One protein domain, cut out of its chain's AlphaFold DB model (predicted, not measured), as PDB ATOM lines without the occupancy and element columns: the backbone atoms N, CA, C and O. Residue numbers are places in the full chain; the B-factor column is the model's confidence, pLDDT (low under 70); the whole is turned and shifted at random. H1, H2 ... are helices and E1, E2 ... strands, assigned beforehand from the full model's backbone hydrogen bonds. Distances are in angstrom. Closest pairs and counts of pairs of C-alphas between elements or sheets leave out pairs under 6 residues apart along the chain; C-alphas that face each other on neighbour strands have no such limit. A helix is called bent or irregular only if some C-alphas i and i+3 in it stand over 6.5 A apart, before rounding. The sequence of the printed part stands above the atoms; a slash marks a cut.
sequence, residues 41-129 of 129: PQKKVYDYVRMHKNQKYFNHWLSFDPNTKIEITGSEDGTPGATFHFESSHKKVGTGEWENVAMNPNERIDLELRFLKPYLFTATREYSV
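AT A GLANCE: This is residues 41 to 129 of the 129 residues of an uncharacterized protein of Mariniphaga sediminis (UniProt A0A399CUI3). The domain is a twisted wall of five antiparallel strands, E1 to E5 in chain order, with two short helices ahead of it in the chain. H2 stands over E2 on one face, and H1 only grazes the sheet, near E5 and E4. The printed part has 89 residues, with two named helices followed by five named strands; the sheet runs E1, E2, E3, E4, E5, and the class is mixed, helices and strands. The whole is compact, with a radius of gyration of the C-alphas of 12.8 A, and elongated in outline, spanning 36 by 22 by 20 A.

HOW THE PARTS SIT: H1, residues 42 to 49, and H2, residues 52 to 58, are close but not clearly touching, with the C-alphas of Tyr 48 and Asn 54 the closest at 6.7 A. Their lines are about perpendicular, at 83 degrees. Every O i to N i+4 pair of H1 is within hydrogen-bond range; in H2 0 of 3 are, beside 3 of 4 O i to N i+3 pairs. H2 is irregular, but only just: C-alphas 53 and 56 are 6.6 A apart. E1, residues 69 to 74, and E2, residues 82 to 87, form a hairpin, with N 71 and O 85 at 3.0 A. E2 and E3, residues 95 to 104, form the next hairpin, with N 84 and O 98 at 2.8 A. E3 and E4, residues 108 to 117, form another, with N 99 and O 112 at 2.9 A. E4 and E5, residues 121 to 128, form the last, with N 111 and O 125 at 2.8 A. The five strands are a meander, each strand the antiparallel neighbour of the one before. H2 is on the sheet, over E2, at a height over the sheet of 10.4 A; it only just stands up from the sheet, rising 42 degrees. The closest C-alphas of H2 and E2 are those of His 52 and Phe 84, 6.0 A apart. H1 only grazes the sheet, and H1 and E5 are near each other. E1 and E5, the edge strands, are apart.

IN THESE COORDINATES: H1 begins at C-alpha 42, (219.037, 89.265, 220.687), and has 8 residues; H2 has 7. E1 begins at C-alpha 69, (249.094, 88.798, 217.400); E1 and E2 have 6 residues each. E3 and E4, 10 residues each, both measure 28.1 A from first to last C-alpha. E5, 8 residues, measures 23.0 A and ends at C-alpha 128, (222.865, 95.090, 213.534).

THE WHOLE: The two C-alphas farthest apart are those of Pro 41 and Pro 118, at 38.3 A. The printed part has no cut and no long link. Its mean pLDDT is 92.9, and no printed residue is under 70.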
ATOM      1  N   PRO A  41     218.608  84.543 221.861       96.00
ATOM      2  CA  PRO A  41     218.097  85.855 222.256       96.00
ATOM      3  C   PRO A  41     218.979  87.004 221.745       96.00
ATOM      4  O   PRO A  41     220.202  86.939 221.886       96.00
ATOM      5  N   GLN A  42     218.361  88.082 221.249       94.00
ATOM      6  CA  GLN A  42     219.037  89.265 220.687       94.00
ATOM      7  C   GLN A  42     220.128  89.811 221.620       94.00
ATOM      8  O   GLN A  42     221.283  89.948 221.223       94.00
ATOM      9  N   LYS A  43     219.804  89.988 222.909       95.25
ATOM     10  CA  LYS A  43     220.760  90.426 223.939       95.25
ATOM     11  C   LYS A  43     221.999  89.533 224.026       95.25
ATOM     12  O   LYS A  43     223.113  90.029 224.141       95.25
ATOM     13  N   LYS A  44     221.819  88.210 223.954       95.69
ATOM     14  CA  LYS A  44     222.932  87.254 224.030       95.69
ATOM     15  C   LYS A  44     223.844  87.380 222.813       95.69
ATOM     16  O   LYS A  44     225.060  87.286 222.959       95.69
ATOM     17  N   VAL A  45     223.266  87.584 221.630       95.12
ATOM     18  CA  VAL A  45     224.036  87.806 220.402       95.12
ATOM     19  C   VAL A  45     224.782  89.135 220.496       95.12
ATOM     20  O   VAL A  45     225.995  89.139 220.317       95.12
ATOM     21  N   TYR A  46     224.101  90.219 220.872       95.38
ATOM     22  CA  TYR A  46     224.685  91.551 221.041       95.38
ATOM     23  C   TYR A  46     225.861  91.557 222.029       95.38
ATOM     24  O   TYR A  46     226.959  91.998 221.686       95.38
ATOM     25  N   ASP A  47     225.667  90.992 223.225       95.31
ATOM     26  CA  ASP A  47     226.709  90.888 224.252       95.31
ATOM     27  C   ASP A  47     227.915  90.069 223.772       95.31
ATOM     28  O   ASP A  47     229.045  90.310 224.200       95.31
ATOM     29  N   TYR A  48     227.687  89.108 222.874       95.50
ATOM     30  CA  TYR A  48     228.746  88.297 222.294       95.50
ATOM     31  C   TYR A  48     229.510  89.040 221.194       95.50
ATOM     32  O   TYR A  48     230.741  89.052 221.225       95.50
ATOM     33  N   VAL A  49     228.818  89.661 220.232       94.19
ATOM     34  CA  VAL A  49     229.465  90.304 219.074       94.19
ATOM     35  C   VAL A  49     230.155  91.620 219.417       94.19
ATOM     36  O   VAL A  49     231.135  91.959 218.757       94.19
ATOM     37  N   ARG A  50     229.705  92.337 220.458       94.56
ATOM     38  CA  ARG A  50     230.340  93.598 220.882       94.56
ATOM     39  C   ARG A  50     231.746  93.415 221.449       94.56
ATOM     40  O   ARG A  50     232.535  94.350 221.434       94.56
ATOM     41  N   MET A  51     232.046  92.225 221.959       95.56
ATOM     42  CA  MET A  51     233.302  91.914 222.637       95.56
ATOM     43  C   MET A  51     234.386  91.563 221.615       95.56
ATOM     44  O   MET A  51     234.305  90.538 220.931       95.56
ATOM     45  N   HIS A  52     235.447  92.359 221.554       94.44
ATOM     46  CA  HIS A  52     236.582  92.142 220.662       94.44
ATOM     47  C   HIS A  52     237.286  90.816 220.932       94.44
ATOM     48  O   HIS A  52     237.655  90.110 219.992       94.44
ATOM     49  N   LYS A  53     237.380  90.385 222.196       93.50
ATOM     50  CA  LYS A  53     237.955  89.071 222.544       93.50
ATOM     51  C   LYS A  53     237.236  87.887 221.889       93.50
ATOM     52  O   LYS A  53     237.830  86.815 221.748       93.50
ATOM     53  N   ASN A  54     235.970  88.059 221.496       94.56
ATOM     54  CA  ASN A  54     235.188  87.014 220.840       94.56
ATOM     55  C   ASN A  54     235.455  86.937 219.331       94.56
ATOM     56  O   ASN A  54     235.142  85.913 218.723       94.56
ATOM     57  N   GLN A  55     236.083  87.953 218.727       90.81
ATOM     58  CA  GLN A  55     236.374  87.978 217.290       90.81
ATOM     59  C   GLN A  55     237.178  86.751 216.854       90.81
ATOM     60  O   GLN A  55     236.910  86.200 215.794       90.81
ATOM     61  N   LYS A  56     238.081  86.226 217.692       88.00
ATOM     62  CA  LYS A  56     238.851  85.007 217.385       88.00
ATOM     63  C   LYS A  56     237.999  83.768 217.056       88.00
ATOM     64  O   LYS A  56     238.513  82.840 216.444       88.00
ATOM     65  N   TYR A  57     236.726  83.736 217.458       90.50
ATOM     66  CA  TYR A  57     235.844  82.587 217.242       90.50
ATOM     67  C   TYR A  57     235.039  82.651 215.940       90.50
ATOM     68  O   TYR A  57     234.676  81.608 215.407       90.50
ATOM     69  N   PHE A  58     234.735  83.848 215.431       89.38
ATOM     70  CA  PHE A  58     233.853  84.016 214.263       89.38
ATOM     71  C   PHE A  58     234.449  84.884 213.152       89.38
ATOM     72  O   PHE A  58     233.918  84.937 212.040       89.38
ATOM     73  N   ASN A  59     235.560  85.565 213.418       88.50
ATOM     74  CA  ASN A  59     236.262  86.345 212.421       88.50
ATOM     75  C   ASN A  59     237.070  85.421 211.508       88.50
ATOM     76  O   ASN A  59     238.196  85.027 211.813       88.50
ATOM     77  N   HIS A  60     236.505  85.127 210.339       87.44
ATOM     78  CA  HIS A  60     237.181  84.336 209.316       87.44
ATOM     79  C   HIS A  60     238.539  84.927 208.896       87.44
ATOM     80  O   HIS A  60     239.436  84.181 208.520       87.44
ATOM     81  N   TRP A  61     238.736  86.244 209.013       86.25
ATOM     82  CA  TRP A  61     240.010  86.882 208.680       86.25
ATOM     83  C   TRP A  61     241.157  86.380 209.566       86.25
ATOM     84  O   TRP A  61     242.226  86.056 209.059       86.25
ATOM     85  N   LEU A  62     240.915  86.219 210.872       87.56
ATOM     86  CA  LEU A  62     241.912  85.690 211.814       87.56
ATOM     87  C   LEU A  62     242.180  84.196 211.596       87.56
ATOM     88  O   LEU A  62     243.242  83.707 211.959       87.56
ATOM     89  N   SER A  63     241.255  83.470 210.958       88.75
ATOM     90  CA  SER A  63     241.456  82.048 210.648       88.75
ATOM     91  C   SER A  63     242.523  81.798 209.575       88.75
ATOM     92  O   SER A  63     243.027  80.681 209.474       88.75
ATOM     93  N   PHE A  64     242.906  82.820 208.795       91.19
ATOM     94  CA  PHE A  64     243.983  82.694 207.806       91.19
ATOM     95  C   PHE A  64     245.380  82.598 208.429       91.19
ATOM     96  O   PHE A  64     246.276  82.081 207.766       91.19
ATOM     97  N   ASP A  65     245.579  83.095 209.653       92.62
ATOM     98  CA  ASP A  65     246.841  82.950 210.381       92.62
ATOM     99  C   ASP A  65     246.588  82.751 211.887       92.62
ATOM    100  O   ASP A  65     246.336  83.724 212.607       92.62
ATOM    101  N   PRO A  66     246.713  81.510 212.391       88.75
ATOM    102  CA  PRO A  66     246.575  81.204 213.813       88.75
ATOM    103  C   PRO A  66     247.581  81.931 214.716       88.75
ATOM    104  O   PRO A  66     247.341  82.043 215.915       88.75
ATOM    105  N   ASN A  67     248.696  82.420 214.161       91.44
ATOM    106  CA  ASN A  67     249.743  83.124 214.902       91.44
ATOM    107  C   ASN A  67     249.552  84.647 214.902       91.44
ATOM    108  O   ASN A  67     250.461  85.375 215.305       91.44
ATOM    109  N   THR A  68     248.397  85.140 214.441       92.94
ATOM    110  CA  THR A  68     248.076  86.570 214.474       92.94
ATOM    111  C   THR A  68     248.175  87.085 215.907       92.94
ATOM    112  O   THR A  68     247.486  86.597 216.806       92.94
ATOM    113  N   LYS A  69     249.014  88.098 216.119       93.94
ATOM    114  CA  LYS A  69     249.094  88.798 217.400       93.94
ATOM    115  C   LYS A  69     247.866  89.674 217.545       93.94
ATOM    116  O   LYS A  69     247.531  90.415 216.626       93.94
ATOM    117  N   ILE A  70     247.209  89.567 218.689       93.69
ATOM    118  CA  ILE A  70     245.988  90.297 219.000       93.69
ATOM    119  C   ILE A  70     246.209  91.052 220.300       93.69
ATOM    120  O   ILE A  70     246.630  90.457 221.292       93.69
ATOM    121  N   GLU A  71     245.866  92.334 220.301       95.44
ATOM    122  CA  GLU A  71     245.907  93.185 221.484       95.44
ATOM    123  C   GLU A  71     244.612  93.993 221.574       95.44
ATOM    124  O   GLU A  71     244.091  94.449 220.558       95.44
ATOM    125  N   ILE A  72     244.071  94.145 222.783       95.88
ATOM    126  CA  ILE A  72     242.899  94.987 223.032       95.88
ATOM    127  C   ILE A  72     243.349  96.147 223.911       95.88
ATOM    128  O   ILE A  72     243.868  95.925 225.003       95.88
ATOM    129  N   THR A  73     243.159  97.366 223.423       95.50
ATOM    130  CA  THR A  73     243.598  98.608 224.067       95.50
ATOM    131  C   THR A  73     242.446  99.619 224.123       95.50
ATOM    132  O   THR A  73     241.345  99.369 223.622       95.50
ATOM    133  N   GLY A  74     242.697 100.776 224.740       93.94
ATOM    134  CA  GLY A  74     241.708 101.844 224.871       93.94
ATOM    135  C   GLY A  74     240.754 101.600 226.039       93.94
ATOM    136  O   GLY A  74     241.193 101.360 227.164       93.94
ATOM    137  N   SER A  75     239.452 101.717 225.782       95.00
ATOM    138  CA  SER A  75     238.404 101.498 226.787       95.00
ATOM    139  C   SER A  75     238.172 100.010 227.088       95.00
ATOM    140  O   SER A  75     238.741  99.126 226.449       95.00
ATOM    141  N   GLU A  76     237.329  99.721 228.084       95.50
ATOM    142  CA  GLU A  76     236.967  98.347 228.449       95.50
ATOM    143  C   GLU A  76     236.371  97.587 227.250       95.50
ATOM    144  O   GLU A  76     235.544  98.129 226.510       95.50
ATOM    145  N   ASP A  77     236.764  96.323 227.061       94.94
ATOM    146  CA  ASP A  77     236.298  95.507 225.936       94.94
ATOM    147  C   ASP A  77     234.760  95.491 225.835       94.94
ATOM    148  O   ASP A  77     234.034  95.277 226.809       94.94
ATOM    149  N   GLY A  78     234.255  95.723 224.625       93.00
ATOM    150  CA  GLY A  78     232.827  95.824 224.349       93.00
ATOM    151  C   GLY A  78     232.174  97.157 224.705       93.00
ATOM    152  O   GLY A  78     230.944  97.233 224.682       93.00
ATOM    153  N   THR A  79     232.954  98.202 224.989       95.19
ATOM    154  CA  THR A  79     232.471  99.587 225.122       95.19
ATOM    155  C   THR A  79     232.989 100.481 223.983       95.19
ATOM    156  O   THR A  79     233.955 100.104 223.307       95.19
ATOM    157  N   PRO A  80     232.340 101.631 223.704       96.38
ATOM    158  CA  PRO A  80     232.896 102.635 222.797       96.38
ATOM    159  C   PRO A  80     234.302 103.075 223.236       96.38
ATOM    160  O   PRO A  80     234.521 103.315 224.419       96.38
ATOM    161  N   GLY A  81     235.242 103.160 222.295       95.06
ATOM    162  CA  GLY A  81     236.666 103.430 222.528       95.06
ATOM    163  C   GLY A  81     237.537 102.181 222.726       95.06
ATOM    164  O   GLY A  81     238.762 102.287 222.785       95.06
ATOM    165  N   ALA A  82     236.949 100.982 222.816       96.81
ATOM    166  CA  ALA A  82     237.716  99.738 222.833       96.81
ATOM    167  C   ALA A  82     238.268  99.428 221.435       96.81
ATOM    168  O   ALA A  82     237.506  99.373 220.460       96.81
ATOM    169  N   THR A  83     239.573  99.168 221.350       96.62
ATOM    170  CA  THR A  83     240.281  98.937 220.087       96.62
ATOM    171  C   THR A  83     240.917  97.552 220.056       96.62
ATOM    172  O   THR A  83     241.651  97.175 220.961       96.62
ATOM    173  N   PHE A  84     240.637  96.787 219.004       95.38
ATOM    174  CA  PHE A  84     241.207  95.478 218.700       95.38
ATOM    175  C   PHE A  84     242.293  95.624 217.642       95.38
ATOM    176  O   PHE A  84     241.983  95.820 216.468       95.38
ATOM    177  N   HIS A  85     243.552  95.499 218.035       95.50
ATOM    178  CA  HIS A  85     244.681  95.467 217.117       95.50
ATOM    179  C   HIS A  85     244.980  94.032 216.698       95.50
ATOM    180  O   HIS A  85     244.955  93.110 217.516       95.50
ATOM    181  N   PHE A  86     245.302  93.854 215.422       94.31
ATOM    182  CA  PHE A  86     245.780  92.591 214.886       94.31
ATOM    183  C   PHE A  86     247.034  92.807 214.039       94.31
ATOM    184  O   PHE A  86     247.101  93.715 213.208       94.31
ATOM    185  N   GLU A  87     248.025  91.940 214.223       95.12
ATOM    186  CA  GLU A  87     249.266  91.952 213.457       95.12
ATOM    187  C   GLU A  87     249.658  90.537 213.032       95.12
ATOM    188  O   GLU A  87     249.823  89.632 213.853       95.12
ATOM    189  N   SER A  88     249.845  90.354 211.729       93.88
ATOM    190  CA  SER A  88     250.312  89.108 211.135       93.88
ATOM    191  C   SER A  88     251.227  89.391 209.943       93.88
ATOM    192  O   SER A  88     251.022  90.328 209.167       93.88
ATOM    193  N   SER A  89     252.241  88.540 209.768       91.06
ATOM    194  CA  SER A  89     253.100  88.534 208.579       91.06
ATOM    195  C   SER A  89     252.429  87.869 207.369       91.06
ATOM    196  O   SER A  89     252.913  87.985 206.239       91.06
ATOM    197  N   HIS A  90     251.301  87.183 207.574       91.75
ATOM    198  CA  HIS A  90     250.549  86.529 206.520       91.75
ATOM    199  C   HIS A  90     249.840  87.569 205.645       91.75
ATOM    200  O   HIS A  90     249.010  88.351 206.111       91.75
ATOM    201  N   LYS A  91     250.108  87.546 204.332       86.31
ATOM    202  CA  LYS A  91     249.625  88.561 203.371       86.31
ATOM    203  C   LYS A  91     248.105  88.738 203.339       86.31
ATOM    204  O   LYS A  91     247.636  89.806 202.961       86.31
ATOM    205  N   LYS A  92     247.343  87.693 203.687       87.06
ATOM    206  CA  LYS A  92     245.873  87.761 203.745       87.06
ATOM    207  C   LYS A  92     245.341  88.387 205.031       87.06
ATOM    208  O   LYS A  92     244.190  88.780 205.022       87.06
ATOM    209  N   VAL A  93     246.131  88.442 206.104       90.25
ATOM    210  CA  VAL A  93     245.702  89.020 207.384       90.25
ATOM    211  C   VAL A  93     246.201  90.454 207.499       90.25
ATOM    212  O   VAL A  93     245.395  91.370 207.647       90.25
ATOM    213  N   GLY A  94     247.513  90.647 207.347       92.50
ATOM    214  CA  GLY A  94     248.152  91.954 207.443       92.50
ATOM    215  C   GLY A  94     248.130  92.536 208.857       92.50
ATOM    216  O   GLY A  94     248.115  91.810 209.852       92.50
ATOM    217  N   THR A  95     248.138  93.863 208.929       94.50
ATOM    218  CA  THR A  95     248.147  94.623 210.182       94.50
ATOM    219  C   THR A  95     247.059  95.679 210.139       94.50
ATOM    220  O   THR A  95     246.944  96.409 209.148       94.50
ATOM    221  N   GLY A  96     246.295  95.803 211.215       94.38
ATOM    222  CA  GLY A  96     245.255  96.809 211.339       94.38
ATOM    223  C   GLY A  96     244.591  96.786 212.703       94.38
ATOM    224  O   GLY A  96     245.041  96.108 213.626       94.38
ATOM    225  N   GLU A  97     243.509  97.541 212.812       94.88
ATOM    226  CA  GLU A  97     242.763  97.692 214.051       94.88
ATOM    227  C   GLU A  97     241.276  97.944 213.813       94.88
ATOM    228  O   GLU A  97     240.885  98.512 212.789       94.88
ATOM    229  N   TRP A  98     240.458  97.507 214.769       94.00
ATOM    230  CA  TRP A  98     239.021  97.760 214.840       94.00
ATOM    231  C   TRP A  98     238.685  98.499 216.117       94.00
ATOM    232  O   TRP A  98     238.928  97.988 217.202       94.00
ATOM    233  N   GLU A  99     238.060  99.655 215.999       96.25
ATOM    234  CA  GLU A  99     237.602 100.434 217.141       96.25
ATOM    235  C   GLU A  99     236.081 100.424 217.205       96.25
ATOM    236  O   GLU A  99     235.412 100.612 216.190       96.25
ATOM    237  N   ASN A 100     235.530 100.221 218.399       95.69
ATOM    238  CA  ASN A 100     234.110 100.427 218.650       95.69
ATOM    239  C   ASN A 100     233.843 101.929 218.796       95.69
ATOM    240  O   ASN A 100     234.252 102.522 219.786       95.69
ATOM    241  N   VAL A 101     233.142 102.547 217.849       96.00
ATOM    242  CA  VAL A 101     232.942 104.008 217.839       96.00
ATOM    243  C   VAL A 101     231.660 104.400 218.568       96.00
ATOM    244  O   VAL A 101     231.649 105.340 219.359       96.00
ATOM    245  N   ALA A 102     230.571 103.671 218.323       94.44
ATOM    246  CA  ALA A 102     229.270 103.932 218.925       94.44
ATOM    247  C   ALA A 102     228.466 102.637 219.067       94.44
ATOM    248  O   ALA A 102     228.712 101.652 218.369       94.44
ATOM    249  N   MET A 103     227.505 102.624 219.991       94.25
ATOM    250  CA  MET A 103     226.653 101.463 220.233       94.25
ATOM    251  C   MET A 103     225.247 101.878 220.661       94.25
ATOM    252  O   MET A 103     225.097 102.717 221.549       94.25
ATOM    253  N   ASN A 104     224.242 101.201 220.106       93.75
ATOM    254  CA  ASN A 104     222.870 101.202 220.607       93.75
ATOM    255  C   ASN A 104     222.607  99.840 221.270       93.75
ATOM    256  O   ASN A 104     222.624  98.819 220.573       93.75
ATOM    257  N   PRO A 105     222.385  99.794 222.598       92.94
ATOM    258  CA  PRO A 105     222.240  98.545 223.337       92.94
ATOM    259  C   PRO A 105     221.224  97.585 222.713       92.94
ATOM    260  O   PRO A 105     220.069  97.942 222.516       92.94
ATOM    261  N   ASN A 106     221.652  96.343 222.479       91.81
ATOM    262  CA  ASN A 106     220.877  95.257 221.867       91.81
ATOM    263  C   ASN A 106     220.490  95.442 220.394       91.81
ATOM    264  O   ASN A 106     219.907  94.518 219.853       91.81
ATOM    265  N   GLU A 107     220.836  96.552 219.740       93.25
ATOM    266  CA  GLU A 107     220.386  96.837 218.369       93.25
ATOM    267  C   GLU A 107     221.544  96.972 217.382       93.25
ATOM    268  O   GLU A 107     221.526  96.373 216.308       93.25
ATOM    269  N   ARG A 108     222.552  97.786 217.720       93.88
ATOM    270  CA  ARG A 108     223.571  98.211 216.754       93.88
ATOM    271  C   ARG A 108     224.929  98.463 217.393       93.88
ATOM    272  O   ARG A 108     225.018  99.007 218.491       93.88
ATOM    273  N   ILE A 109     225.987  98.115 216.668       95.38
ATOM    274  CA  ILE A 109     227.381  98.389 217.019       95.38
ATOM    275  C   ILE A 109     228.070  98.971 215.787       95.38
ATOM    276  O   ILE A 109     228.128  98.317 214.743       95.38
ATOM    277  N   ASP A 110     228.607 100.178 215.924       95.94
ATOM    278  CA  ASP A 110     229.381 100.856 214.890       95.94
ATOM    279  C   ASP A 110     230.871 100.700 215.159       95.94
ATOM    280  O   ASP A 110     231.356 100.994 216.255       95.94
ATOM    281  N   LEU A 111     231.599 100.257 214.138       94.44
ATOM    282  CA  LEU A 111     233.035 100.058 214.193       94.44
ATOM    283  C   LEU A 111     233.737 100.823 213.083       94.44
ATOM    284  O   LEU A 111     233.269 100.891 211.941       94.44
ATOM    285  N   GLU A 112     234.924 101.309 213.405       95.81
ATOM    286  CA  GLU A 112     235.870 101.797 212.420       95.81
ATOM    287  C   GLU A 112     237.012 100.800 212.276       95.81
ATOM    288  O   GLU A 112     237.644 100.388 213.245       95.81
ATOM    289  N   LEU A 113     237.257 100.391 211.039       93.81
ATOM    290  CA  LEU A 113     238.359  99.530 210.665       93.81
ATOM    291  C   LEU A 113     239.439 100.373 210.003       93.81
ATOM    292  O   LEU A 113     239.181 101.016 208.986       93.81
ATOM    293  N   ARG A 114     240.658 100.297 210.533       95.12
ATOM    294  CA  ARG A 114     241.853 100.924 209.969       95.12
ATOM    295  C   ARG A 114     242.862  99.834 209.631       95.12
ATOM    296  O   ARG A 114     243.457  99.217 210.509       95.12
ATOM    297  N   PHE A 115     243.032  99.555 208.345       92.81
ATOM    298  CA  PHE A 115     244.086  98.672 207.852       92.81
ATOM    299  C   PHE A 115     245.349  99.489 207.601       92.81
ATOM    300  O   PHE A 115     245.297 100.523 206.938       92.81
ATOM    301  N   LEU A 116     246.478  99.014 208.124       91.12
ATOM    302  CA  LEU A 116     247.778  99.682 208.044       91.12
ATOM    303  C   LEU A 116     248.700  99.003 207.024       91.12
ATOM    304  O   LEU A 116     249.443  99.674 206.309       91.12
ATOM    305  N   LYS A 117     248.666  97.666 206.954       89.81
ATOM    306  CA  LYS A 117     249.473  96.858 206.025       89.81
ATOM    307  C   LYS A 117     248.664  95.664 205.505       89.81
ATOM    308  O   LYS A 117     247.914  95.074 206.280       89.81
ATOM    309  N   PRO A 118     248.837  95.248 204.236       82.88
ATOM    310  CA  PRO A 118     249.756  95.803 203.232       82.88
ATOM    311  C   PRO A 118     249.255  97.087 202.550       82.88
ATOM    312  O   PRO A 118     250.030  97.737 201.856       82.88
ATOM    313  N   TYR A 119     247.992  97.461 202.751       85.75
ATOM    314  CA  TYR A 119     247.402  98.676 202.194       85.75
ATOM    315  C   TYR A 119     246.848  99.540 203.317       85.75
ATOM    316  O   TYR A 119     246.223  99.017 204.238       85.75
ATOM    317  N   LEU A 120     247.047 100.851 203.203       91.00
ATOM    318  CA  LEU A 120     246.448 101.822 204.104       91.00
ATOM    319  C   LEU A 120     245.018 102.111 203.640       91.00
ATOM    320  O   LEU A 120     244.829 102.710 202.579       91.00
ATOM    321  N   PHE A 121     244.016 101.688 204.407       90.56
ATOM    322  CA  PHE A 121     242.632 102.084 204.154       90.56
ATOM    323  C   PHE A 121     241.784 102.078 205.422       90.56
ATOM    324  O   PHE A 121     242.026 101.304 206.347       90.56
ATOM    325  N   THR A 122     240.746 102.909 205.411       92.50
ATOM    326  CA  THR A 122     239.740 102.970 206.472       92.50
ATOM    327  C   THR A 122     238.390 102.533 205.923       92.50
ATOM    328  O   THR A 122     238.024 102.888 204.798       92.50
ATOM    329  N   ALA A 123     237.644 101.768 206.709       92.44
ATOM    330  CA  ALA A 123     236.292 101.341 206.387       92.44
ATOM    331  C   ALA A 123     235.397 101.433 207.622       92.44
ATOM    332  O   ALA A 123     235.813 101.114 208.731       92.44
ATOM    333  N   THR A 124     234.145 101.823 207.414       93.31
ATOM    334  CA  THR A 124     233.119 101.767 208.457       93.31
ATOM    335  C   THR A 124     232.420 100.418 208.385       93.31
ATOM    336  O   THR A 124     232.081  99.942 207.297       93.31
ATOM    337  N   ARG A 125     232.201  99.800 209.541       90.31
ATOM    338  CA  ARG A 125     231.479  98.540 209.684       90.31
ATOM    339  C   ARG A 125     230.347  98.723 210.682       90.31
ATOM    340  O   ARG A 125     230.525  99.352 211.713       90.31
ATOM    341  N   GLU A 126     229.211  98.115 210.385       91.88
ATOM    342  CA  GLU A 126     228.046  98.102 211.262       91.88
ATOM    343  C   GLU A 126     227.638  96.650 211.526       91.88
ATOM    344  O   GLU A 126     227.540  95.847 210.591       91.88
ATOM    345  N   TYR A 127     227.417  96.311 212.794       89.94
ATOM    346  CA  TYR A 127     226.658  95.124 213.171       89.94
ATOM    347  C   TYR A 127     225.280  95.553 213.653       89.94
ATOM    348  O   TYR A 127     225.180  96.336 214.594       89.94
ATOM    349  N   SER A 128     224.241  94.990 213.047       90.12
ATOM    350  CA  SER A 128     222.865  95.090 213.534       90.12
ATOM    351  C   SER A 128     222.448  93.712 214.050       90.12
ATOM    352  O   SER A 128     222.727  92.707 213.386       90.12
ATOM    353  N   VAL A 129     221.847  93.662 215.239       86.56
ATOM    354  CA  VAL A 129     221.448  92.425 215.935       86.56
ATOM    355  C   VAL A 129     219.949  92.405 216.151       86.56
ATOM    356  O   VAL A 129     219.399  93.469 216.505       86.56
TER     357      VAL A 129